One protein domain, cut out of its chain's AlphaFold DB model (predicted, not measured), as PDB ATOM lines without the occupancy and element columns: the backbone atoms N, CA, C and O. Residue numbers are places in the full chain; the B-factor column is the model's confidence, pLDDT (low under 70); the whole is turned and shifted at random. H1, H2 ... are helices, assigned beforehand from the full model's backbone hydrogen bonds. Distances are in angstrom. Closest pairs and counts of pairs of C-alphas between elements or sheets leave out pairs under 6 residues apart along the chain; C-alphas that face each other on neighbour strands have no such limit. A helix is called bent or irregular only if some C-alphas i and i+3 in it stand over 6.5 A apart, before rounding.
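What this domain is: This is residues 67 to 141 of the 145 residues of an uncharacterized protein of Kribbella pittospori (UniProt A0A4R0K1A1). Three helices run side by side with alternating directions: H1, H2 and H3 form a small three-helix group whose centres make a triangle, with H1 and H3 each packed on H2 but apart from each other. A hairpin of two shorter helices, H4 and H5, sits at the end of this group where H1 ends, H2 begins and H3 ends, and adds to the length of the whole. The printed part has 75 residues with five named helices in the order H1, H2, H3, H4, H5 and no named strand; the class is all helix. It is compact, with a radius of gyration of the C-alphas of 12.3 A, yet elongated in outline, with spans of 41 by 24 by 17 A.

How they stand to each other: H1, residues 67 to 83, touches H2, residues 90 to 103, and the two form a helical hairpin. Their closest C-alphas are those of Leu 79 and Ile 93, 5.9 A apart, and their lines stand at a shallow tilt of 23 degrees, opposite ways. H2 also forms a helical hairpin with H3, residues 105 to 115. The closest C-alphas of H2 and H3, those of Gly 101 and Ala 108, are 5.1 A apart, at a shallow tilt of 18 degrees, opposite ways. H1 and H3 are apart. H4, residues 118 to 127, is close to H3 but not clearly touching it, with the closest C-alphas, those of Leu 114 and Leu 120, 7.7 A apart at a steep tilt of 51 degrees. H4 is also close to H1 but not clearly touching it, with the C-alphas of Val 83 and Leu 120 closest at 7.3 A. H2 and H4 are apart. H5, residues 129 to 139, touches H4 in a third helical hairpin, with the C-alphas of Glu 125 and Ala 132 closest at 5.3 A, at a steep tilt of 41 degrees, opposite ways. H2 only just touches H5, with 3 pairs of C-alphas within 8 A, and does so with residues 90 to 94 alone. Their closest C-alphas are those of Leu 90 and Phe 135, 6.6 A apart, at a shallow tilt of 13 degrees, the same way. H2 is the hub, touching three other helices, H1, H3 and H5. In H2, H4 and H5 every backbone O i to N i+4 pair is within hydrogen-bond range; in H1 12 of 13 are, and in H3 5 of 7.

Where its parts are: H1 begins at C-alpha 67, (-28.365, 52.008, -13.079), and is the longest helix, 17 residues and 26.3 A from first to last C-alpha. It is irregular, with C-alphas 67 and 70 7.7 A apart. H2 is 19.8 A long and begins at C-alpha 90, (-29.808, 54.568, -40.222). H3 is 15.4 A long and irregular, with C-alphas 106 and 109 7.4 A apart. H4 is 14.3 A long. H5 is 15.2 A long and ends at C-alpha 139, (-21.860, 49.827, -41.572).

The domain as a whole: The two C-alphas farthest apart are those of Glu 67 and Gly 129, 40.6 A. The printed part has no cut. The link from H1 to H2, six residues, is short; the links from H2 to H3, from H3 to H4 and from H4 to H5 are tight. The mean pLDDT of the printed part is 92.6, and one residue, Ser 141, is under 70.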
ATOM      1  N   GLU A  67     -28.573  50.588 -12.789       95.00
ATOM      2  CA  GLU A  67     -28.365  52.008 -13.079       95.00
ATOM      3  C   GLU A  67     -28.591  52.395 -14.548       95.00
ATOM      4  O   GLU A  67     -28.931  53.542 -14.829       95.00
ATOM      5  N   LEU A  68     -28.438  51.456 -15.487       94.94
ATOM      6  CA  LEU A  68     -28.629  51.698 -16.921       94.94
ATOM      7  C   LEU A  68     -29.913  51.074 -17.461       94.94
ATOM      8  O   LEU A  68     -30.220  51.269 -18.631       94.94
ATOM      9  N   ARG A  69     -30.676  50.341 -16.644       92.44
ATOM     10  CA  ARG A  69     -31.832  49.558 -17.101       92.44
ATOM     11  C   ARG A  69     -32.841  50.389 -17.889       92.44
ATOM     12  O   ARG A  69     -33.262  49.956 -18.955       92.44
ATOM     13  N   GLN A  70     -33.199  51.571 -17.393       94.38
ATOM     14  CA  GLN A  70     -34.158  52.443 -18.076       94.38
ATOM     15  C   GLN A  70     -33.606  52.943 -19.418       94.38
ATOM     16  O   GLN A  70     -34.249  52.764 -20.446       94.38
ATOM     17  N   ALA A  71     -32.379  53.472 -19.421       94.25
ATOM     18  CA  ALA A  71     -31.722  53.946 -20.639       94.25
ATOM     19  C   ALA A  71     -31.517  52.818 -21.667       94.25
ATOM     20  O   ALA A  71     -31.628  53.038 -22.867       94.25
ATOM     21  N   ALA A  72     -31.245  51.598 -21.202       94.19
ATOM     22  CA  ALA A  72     -31.101  50.424 -22.048       94.19
ATOM     23  C   ALA A  72     -32.428  50.037 -22.715       94.19
ATOM     24  O   ALA A  72     -32.429  49.729 -23.904       94.19
ATOM     25  N   ILE A  73     -33.540  50.092 -21.972       91.81
ATOM     26  CA  ILE A  73     -34.894  49.852 -22.494       91.81
ATOM     27  C   ILE A  73     -35.269  50.912 -23.535       91.81
ATOM     28  O   ILE A  73     -35.728  50.557 -24.616       91.81
ATOM     29  N   GLU A  74     -35.041  52.192 -23.242       94.62
ATOM     30  CA  GLU A  74     -35.309  53.289 -24.183       94.62
ATOM     31  C   GLU A  74     -34.473  53.139 -25.460       94.62
ATOM     32  O   GLU A  74     -34.997  53.217 -26.566       94.62
ATOM     33  N   CYS A  75     -33.191  52.802 -25.318       94.06
ATOM     34  CA  CYS A  75     -32.279  52.589 -26.440       94.06
ATOM     35  C   CYS A  75     -32.755  51.475 -27.393       94.06
ATOM     36  O   CYS A  75     -32.719  51.638 -28.613       94.06
ATOM     37  N   VAL A  76     -33.256  50.349 -26.870       93.06
ATOM     38  CA  VAL A  76     -33.806  49.283 -27.730       93.06
ATOM     39  C   VAL A  76     -35.195  49.594 -28.278       93.06
ATOM     40  O   VAL A  76     -35.557  49.048 -29.318       93.06
ATOM     41  N   GLN A  77     -35.972  50.454 -27.620       93.88
ATOM     42  CA  GLN A  77     -37.233  50.957 -28.169       93.88
ATOM     43  C   GLN A  77     -36.976  51.879 -29.364       93.88
ATOM     44  O   GLN A  77     -37.593  51.696 -30.408       93.88
ATOM     45  N   GLU A  78     -36.004  52.790 -29.263       94.38
ATOM     46  CA  GLU A  78     -35.605  53.647 -30.385       94.38
ATOM     47  C   GLU A  78     -35.128  52.831 -31.594       94.38
ATOM     48  O   GLU A  78     -35.416  53.183 -32.738       94.38
ATOM     49  N   LEU A  79     -34.424  51.722 -31.348       94.56
ATOM     50  CA  LEU A  79     -34.021  50.788 -32.396       94.56
ATOM     51  C   LEU A  79     -35.216  50.090 -33.042       94.56
ATOM     52  O   LEU A  79     -35.269  50.002 -34.265       94.56
ATOM     53  N   ASP A  80     -36.153  49.594 -32.234       94.25
ATOM     54  CA  ASP A  80     -37.369  48.934 -32.710       94.25
ATOM     55  C   ASP A  80     -38.189  49.871 -33.603       94.25
ATOM     56  O   ASP A  80     -38.634  49.480 -34.679       94.25
ATOM     57  N   GLU A  81     -38.332  51.133 -33.208       93.94
ATOM     58  CA  GLU A  81     -38.955  52.155 -34.048       93.94
ATOM     59  C   GLU A  81     -38.168  52.381 -35.341       93.94
ATOM     60  O   GLU A  81     -38.760  52.416 -36.415       93.94
ATOM     61  N   ALA A  82     -36.839  52.494 -35.256       94.81
ATOM     62  CA  ALA A  82     -35.979  52.795 -36.397       94.81
ATOM     63  C   ALA A  82     -35.955  51.700 -37.474       94.81
ATOM     64  O   ALA A  82     -35.719  52.019 -38.635       94.81
ATOM     65  N   VAL A  83     -36.158  50.429 -37.112       92.62
ATOM     66  CA  VAL A  83     -36.098  49.300 -38.062       92.62
ATOM     67  C   VAL A  83     -37.462  48.859 -38.590       92.62
ATOM     68  O   VAL A  83     -37.521  48.150 -39.591       92.62
ATOM     69  N   ASN A  84     -38.559  49.253 -37.938       88.19
ATOM     70  CA  ASN A  84     -39.912  48.817 -38.300       88.19
ATOM     71  C   ASN A  84     -40.682  49.801 -39.188       88.19
ATOM     72  O   ASN A  84     -41.882  49.623 -39.406       88.19
ATOM     73  N   THR A  85     -40.014  50.826 -39.696       88.81
ATOM     74  CA  THR A  85     -40.544  51.716 -40.726       88.81
ATOM     75  C   THR A  85     -40.314  51.135 -42.124       88.81
ATOM     76  O   THR A  85     -39.561  50.178 -42.314       88.81
ATOM     77  N   ASP A  86     -40.976  51.705 -43.132       84.75
ATOM     78  CA  ASP A  86     -40.692  51.377 -44.538       84.75
ATOM     79  C   ASP A  86     -39.334  51.926 -44.997       84.75
ATOM     80  O   ASP A  86     -38.713  51.365 -45.893       84.75
ATOM     81  N   GLU A  87     -38.860  52.989 -44.346       90.00
ATOM     82  CA  GLU A  87     -37.543  53.587 -44.547       90.00
ATOM     83  C   GLU A  87     -36.771  53.552 -43.219       90.00
ATOM     84  O   GLU A  87     -37.054  54.369 -42.335       90.00
ATOM     85  N   PRO A  88     -35.846  52.592 -43.030       93.44
ATOM     86  CA  PRO A  88     -35.114  52.461 -41.776       93.44
ATOM     87  C   PRO A  88     -34.267  53.694 -41.431       93.44
ATOM     88  O   PRO A  88     -33.502  54.192 -42.261       93.44
ATOM     89  N   ASP A  89     -34.329  54.148 -40.177       95.50
ATOM     90  CA  ASP A  89     -33.529  55.284 -39.702       95.50
ATOM     91  C   ASP A  89     -32.099  54.838 -39.363       95.50
ATOM     92  O   ASP A  89     -31.775  54.415 -38.248       95.50
ATOM     93  N   LEU A  90     -31.210  54.967 -40.348       95.06
ATOM     94  CA  LEU A  90     -29.808  54.568 -40.222       95.06
ATOM     95  C   LEU A  90     -29.046  55.335 -39.135       95.06
ATOM     96  O   LEU A  90     -28.082  54.806 -38.582       95.06
ATOM     97  N   SER A  91     -29.461  56.563 -38.819       95.00
ATOM     98  CA  SER A  91     -28.796  57.380 -37.801       95.00
ATOM     99  C   SER A  91     -29.129  56.896 -36.402       95.00
ATOM    100  O   SER A  91     -28.228  56.781 -35.571       95.00
ATOM    101  N   LYS A  92     -30.389  56.530 -36.159       95.69
ATOM    102  CA  LYS A  92     -30.787  55.881 -34.905       95.69
ATOM    103  C   LYS A  92     -30.141  54.508 -34.747       95.69
ATOM    104  O   LYS A  92     -29.602  54.218 -33.684       95.69
ATOM    105  N   ILE A  93     -30.107  53.693 -35.805       95.75
ATOM    106  CA  ILE A  93     -29.458  52.371 -35.766       95.75
ATOM    107  C   ILE A  93     -27.966  52.503 -35.405       95.75
ATOM    108  O   ILE A  93     -27.456  51.775 -34.550       95.75
ATOM    109  N   GLU A  94     -27.259  53.458 -36.014       95.44
ATOM    110  CA  GLU A  94     -25.852  53.742 -35.709       95.44
ATOM    111  C   GLU A  94     -25.655  54.238 -34.273       95.44
ATOM    112  O   GLU A  94     -24.757  53.759 -33.570       95.44
ATOM    113  N   TYR A  95     -26.513  55.155 -33.820       95.38
ATOM    114  CA  TYR A  95     -26.503  55.660 -32.452       95.38
ATOM    115  C   TYR A  95     -26.672  54.529 -31.432       95.38
ATOM    116  O   TYR A  95     -25.839  54.398 -30.531       95.38
ATOM    117  N   VAL A  96     -27.682  53.672 -31.611       95.19
ATOM    118  CA  VAL A  96     -27.959  52.538 -30.720       95.19
ATOM    119  C   VAL A  96     -26.798  51.549 -30.720       95.19
ATOM    120  O   VAL A  96     -26.342  51.143 -29.651       95.19
ATOM    121  N   ARG A  97     -26.240  51.212 -31.890       95.12
ATOM    122  CA  ARG A  97     -25.039  50.367 -31.983       95.12
ATOM    123  C   ARG A  97     -23.874  50.952 -31.185       95.12
ATOM    124  O   ARG A  97     -23.214  50.222 -30.443       95.12
ATOM    125  N   GLY A  98     -23.624  52.254 -31.316       95.19
ATOM    126  CA  GLY A  98     -22.578  52.948 -30.566       95.19
ATOM    127  C   GLY A  98     -22.852  52.992 -29.061       95.19
ATOM    128  O   GLY A  98     -21.932  52.809 -28.263       95.19
ATOM    129  N   TRP A  99     -24.105  53.207 -28.661       96.19
ATOM    130  CA  TRP A  99     -24.520  53.211 -27.262       96.19
ATOM    131  C   TRP A  99     -24.345  51.827 -26.629       96.19
ATOM    132  O   TRP A  99     -23.654  51.707 -25.618       96.19
ATOM    133  N   ILE A 100     -24.873  50.778 -27.265       95.12
ATOM    134  CA  ILE A 100     -24.745  49.390 -26.808       95.12
ATOM    135  C   ILE A 100     -23.270  48.992 -26.713       95.12
ATOM    136  O   ILE A 100     -22.851  48.467 -25.688       95.12
ATOM    137  N   GLY A 101     -22.454  49.302 -27.724       94.88
ATOM    138  CA  GLY A 101     -21.024  48.986 -27.692       94.88
ATOM    139  C   GLY A 101     -20.270  49.633 -26.523       94.88
ATOM    140  O   GLY A 101     -19.321  49.041 -26.012       94.88
ATOM    141  N   ARG A 102     -20.691  50.824 -26.072       95.69
ATOM    142  CA  ARG A 102     -20.084  51.526 -24.929       95.69
ATOM    143  C   ARG A 102     -20.600  51.047 -23.576       95.69
ATOM    144  O   ARG A 102     -19.822  50.965 -22.632       95.69
ATOM    145  N   HIS A 103     -21.900  50.791 -23.471       95.56
ATOM    146  CA  HIS A 103     -22.569  50.581 -22.186       95.56
ATOM    147  C   HIS A 103     -22.851  49.113 -21.875       95.56
ATOM    148  O   HIS A 103     -22.877  48.737 -20.707       95.56
ATOM    149  N   LEU A 104     -23.039  48.290 -22.905       95.69
ATOM    150  CA  LEU A 104     -23.354  46.867 -22.809       95.69
ATOM    151  C   LEU A 104     -22.489  46.067 -23.810       95.69
ATOM    152  O   LEU A 104     -23.015  45.409 -24.709       95.69
ATOM    153  N   PRO A 105     -21.147  46.110 -23.702       95.38
ATOM    154  CA  PRO A 105     -20.251  45.479 -24.677       95.38
ATOM    155  C   PRO A 105     -20.484  43.967 -24.849       95.38
ATOM    156  O   PRO A 105     -20.233  43.423 -25.923       95.38
ATOM    157  N   GLN A 106     -21.018  43.288 -23.832       94.44
ATOM    158  CA  GLN A 106     -21.357  41.864 -23.862       94.44
ATOM    159  C   GLN A 106     -22.433  41.494 -24.900       94.44
ATOM    160  O   GLN A 106     -22.469  40.349 -25.336       94.44
ATOM    161  N   ILE A 107     -23.269  42.446 -25.327       94.50
ATOM    162  CA  ILE A 107     -24.299  42.259 -26.371       94.50
ATOM    163  C   ILE A 107     -23.941  42.975 -27.687       94.50
ATOM    164  O   ILE A 107     -24.753  43.050 -28.608       94.50
ATOM    165  N   ALA A 108     -22.716  43.505 -27.815       92.75
ATOM    166  CA  ALA A 108     -22.272  44.202 -29.026       92.75
ATOM    167  C   ALA A 108     -22.317  43.299 -30.275       92.75
ATOM    168  O   ALA A 108     -22.560  43.771 -31.390       92.75
ATOM    169  N   GLY A 109     -22.115  41.990 -30.088       93.44
ATOM    170  CA  GLY A 109     -22.280  40.993 -31.145       93.44
ATOM    171  C   GLY A 109     -23.720  40.924 -31.654       93.44
ATOM    172  O   GLY A 109     -23.934  40.956 -32.859       93.44
ATOM    173  N   SER A 110     -24.702  40.925 -30.755       95.00
ATOM    174  CA  SER A 110     -26.122  40.806 -31.094       95.00
ATOM    175  C   SER A 110     -26.638  41.998 -31.897       95.00
ATOM    176  O   SER A 110     -27.268  41.812 -32.936       95.00
ATOM    177  N   ILE A 111     -26.296  43.229 -31.494       94.50
ATOM    178  CA  ILE A 111     -26.643  44.419 -32.289       94.50
ATOM    179  C   ILE A 111     -25.931  44.419 -33.647       94.50
ATOM    180  O   ILE A 111     -26.510  44.825 -34.649       94.50
ATOM    181  N   THR A 112     -24.696  43.917 -33.714       93.44
ATOM    182  CA  THR A 112     -23.971  43.786 -34.985       93.44
ATOM    183  C   THR A 112     -24.658  42.776 -35.909       93.44
ATOM    184  O   THR A 112     -24.838  43.063 -37.089       93.44
ATOM    185  N   SER A 113     -25.107  41.636 -35.376       94.44
ATOM    186  CA  SER A 113     -25.887  40.642 -36.122       94.44
ATOM    187  C   SER A 113     -27.208  41.208 -36.644       94.44
ATOM    188  O   SER A 113     -27.563  40.928 -37.785       94.44
ATOM    189  N   LEU A 114     -27.906  42.036 -35.858       95.06
ATOM    190  CA  LEU A 114     -29.125  42.712 -36.308       95.06
ATOM    191  C   LEU A 114     -28.836  43.722 -37.428       95.06
ATOM    192  O   LEU A 114     -29.554  43.759 -38.421       95.06
ATOM    193  N   VAL A 115     -27.769  44.518 -37.297       94.88
ATOM    194  CA  VAL A 115     -27.362  45.477 -38.337       94.88
ATOM    195  C   VAL A 115     -27.074  44.756 -39.650       94.88
ATOM    196  O   VAL A 115     -27.512  45.215 -40.695       94.88
ATOM    197  N   PHE A 116     -26.406  43.603 -39.619       93.69
ATOM    198  CA  PHE A 116     -26.148  42.795 -40.816       93.69
ATOM    199  C   PHE A 116     -27.242  41.761 -41.118       93.69
ATOM    200  O   PHE A 116     -27.011  40.830 -41.895       93.69
ATOM    201  N   HIS A 117     -28.431  41.907 -40.531       93.88
ATOM    202  CA  HIS A 117     -29.533  40.987 -40.772       93.88
ATOM    203  C   HIS A 117     -29.993  41.076 -42.239       93.88
ATOM    204  O   HIS A 117     -30.230  42.186 -42.732       93.88
ATOM    205  N   PRO A 118     -30.190  39.945 -42.947       92.94
ATOM    206  CA  PRO A 118     -30.557  39.958 -44.364       92.94
ATOM    207  C   PRO A 118     -31.824  40.764 -44.658       92.94
ATOM    208  O   PRO A 118     -31.873  41.496 -45.642       92.94
ATOM    209  N   VAL A 119     -32.834  40.675 -43.786       94.38
ATOM    210  CA  VAL A 119     -34.089  41.425 -43.953       94.38
ATOM    211  C   VAL A 119     -33.883  42.931 -43.798       94.38
ATOM    212  O   VAL A 119     -34.480  43.695 -44.548       94.38
ATOM    213  N   LEU A 120     -33.012  43.376 -42.885       92.94
ATOM    214  CA  LEU A 120     -32.719  44.802 -42.742       92.94
ATOM    215  C   LEU A 120     -32.009  45.334 -43.994       92.94
ATOM    216  O   LEU A 120     -32.362  46.400 -44.492       92.94
ATOM    217  N   GLY A 121     -31.076  44.555 -44.554       91.62
ATOM    218  CA  GLY A 121     -30.457  44.863 -45.845       91.62
ATOM    219  C   GLY A 121     -31.491  44.989 -46.967       91.62
ATOM    220  O   GLY A 121     -31.497  45.986 -47.685       91.62
ATOM    221  N   LYS A 122     -32.428  44.035 -47.063       92.25
ATOM    222  CA  LYS A 122     -33.530  44.086 -48.038       92.25
ATOM    223  C   LYS A 122     -34.457  45.286 -47.834       92.25
ATOM    224  O   LYS A 122     -34.853  45.888 -48.824       92.25
ATOM    225  N   LEU A 123     -34.795  45.651 -46.591       92.31
ATOM    226  CA  LEU A 123     -35.604  46.844 -46.293       92.31
ATOM    227  C   LEU A 123     -34.907  48.110 -46.782       92.31
ATOM    228  O   LEU A 123     -35.519  48.943 -47.440       92.31
ATOM    229  N   VAL A 124     -33.614  48.229 -46.496       92.94
ATOM    230  CA  VAL A 124     -32.817  49.373 -46.926       92.94
ATOM    231  C   VAL A 124     -32.721  49.446 -48.456       92.94
ATOM    232  O   VAL A 124     -32.863  50.524 -49.029       92.94
ATOM    233  N   GLU A 125     -32.527  48.312 -49.134       90.75
ATOM    234  CA  GLU A 125     -32.538  48.243 -50.602       90.75
ATOM    235  C   GLU A 125     -33.912  48.593 -51.193       90.75
ATOM    236  O   GLU A 125     -33.986  49.317 -52.187       90.75
ATOM    237  N   ALA A 126     -34.994  48.116 -50.569       89.94
ATOM    238  CA  ALA A 126     -36.370  48.397 -50.972       89.94
ATOM    239  C   ALA A 126     -36.750  49.876 -50.787       89.94
ATOM    240  O   ALA A 126     -37.493  50.420 -51.605       89.94
ATOM    241  N   ALA A 127     -36.217  50.527 -49.748       88.06
ATOM    242  CA  ALA A 127     -36.415  51.945 -49.466       88.06
ATOM    243  C   ALA A 127     -35.670  52.860 -50.456       88.06
ATOM    244  O   ALA A 127     -36.126  53.966 -50.743       88.06
ATOM    245  N   GLY A 128     -34.560  52.392 -51.039       87.88
ATOM    246  CA  GLY A 128     -33.940  53.022 -52.204       87.88
ATOM    247  C   GLY A 128     -32.411  52.984 -52.227       87.88
ATOM    248  O   GLY A 128     -31.737  52.830 -51.210       87.88
ATOM    249  N   GLY A 129     -31.845  53.196 -53.421       86.19
ATOM    250  CA  GLY A 129     -30.397  53.117 -53.656       86.19
ATOM    251  C   GLY A 129     -29.563  54.069 -52.791       86.19
ATOM    252  O   GLY A 129     -28.520  53.667 -52.288       86.19
ATOM    253  N   MET A 130     -30.053  55.292 -52.544       88.69
ATOM    254  CA  MET A 130     -29.369  56.270 -51.686       88.69
ATOM    255  C   MET A 130     -29.267  55.789 -50.232       88.69
ATOM    256  O   MET A 130     -28.209  55.912 -49.617       88.69
ATOM    257  N   LEU A 131     -30.340  55.201 -49.694       90.94
ATOM    258  CA  LEU A 131     -30.336  54.647 -48.342       90.94
ATOM    259  C   LEU A 131     -29.407  53.427 -48.259       90.94
ATOM    260  O   LEU A 131     -28.647  53.292 -47.304       90.94
ATOM    261  N   ALA A 132     -29.392  52.580 -49.291       91.38
ATOM    262  CA  ALA A 132     -28.474  51.444 -49.384       91.38
ATOM    263  C   ALA A 132     -26.998  51.851 -49.480       91.38
ATOM    264  O   ALA A 132     -26.143  51.218 -48.852       91.38
ATOM    265  N   ASP A 133     -26.681  52.905 -50.232       92.06
ATOM    266  CA  ASP A 133     -25.335  53.480 -50.277       92.06
ATOM    267  C   ASP A 133     -24.917  54.008 -48.903       92.06
ATOM    268  O   ASP A 133     -23.813  53.722 -48.430       92.06
ATOM    269  N   GLU A 134     -25.817  54.723 -48.228       92.94
ATOM    270  CA  GLU A 134     -25.567  55.278 -46.902       92.94
ATOM    271  C   GLU A 134     -25.382  54.184 -45.842       92.94
ATOM    272  O   GLU A 134     -24.465  54.254 -45.019       92.94
ATOM    273  N   PHE A 135     -26.186  53.124 -45.895       93.38
ATOM    274  CA  PHE A 135     -26.038  51.957 -45.033       93.38
ATOM    275  C   PHE A 135     -24.671  51.295 -45.231       93.38
ATOM    276  O   PHE A 135     -23.950  51.038 -44.263       93.38
ATOM    277  N   ARG A 136     -24.251  51.087 -46.485       92.25
ATOM    278  CA  ARG A 136     -22.917  50.554 -46.799       92.25
ATOM    279  C   ARG A 136     -21.802  51.477 -46.308       92.25
ATOM    280  O   ARG A 136     -20.817  50.981 -45.765       92.25
ATOM    281  N   ARG A 137     -21.957  52.799 -46.430       92.81
ATOM    282  CA  ARG A 137     -20.988  53.785 -45.927       92.81
ATOM    283  C   ARG A 137     -20.823  53.706 -44.406       92.81
ATOM    284  O   ARG A 137     -19.692  53.726 -43.925       92.81
ATOM    285  N   ARG A 138     -21.927  53.612 -43.659       92.44
ATOM    286  CA  ARG A 138     -21.933  53.597 -42.183       92.44
ATOM    287  C   ARG A 138     -21.514  52.258 -41.587       92.44
ATOM    288  O   ARG A 138     -20.784  52.218 -40.598       92.44
ATOM    289  N   PHE A 139     -21.968  51.155 -42.180       89.94
ATOM    290  CA  PHE A 139     -21.860  49.827 -41.572       89.94
ATOM    291  C   PHE A 139     -20.961  48.859 -42.349       89.94
ATOM    292  O   PHE A 139     -20.454  47.911 -41.763       89.94
ATOM    293  N   GLY A 140     -20.699  49.093 -43.637       80.38
ATOM    294  CA  GLY A 140     -19.972  48.164 -44.514       80.38
ATOM    295  C   GLY A 140     -18.445  48.143 -44.368       80.38
ATOM    296  O   GLY A 140     -17.780  47.353 -45.040       80.38
ATOM    297  N   SER A 141     -17.856  48.982 -43.512       59.53
ATOM    298  CA  SER A 141     -16.401  48.990 -43.312       59.53
ATOM    299  C   SER A 141     -15.960  47.846 -42.393       59.53
ATOM    300  O   SER A 141     -16.415  47.744 -41.253       59.53
TER     301      SER A 141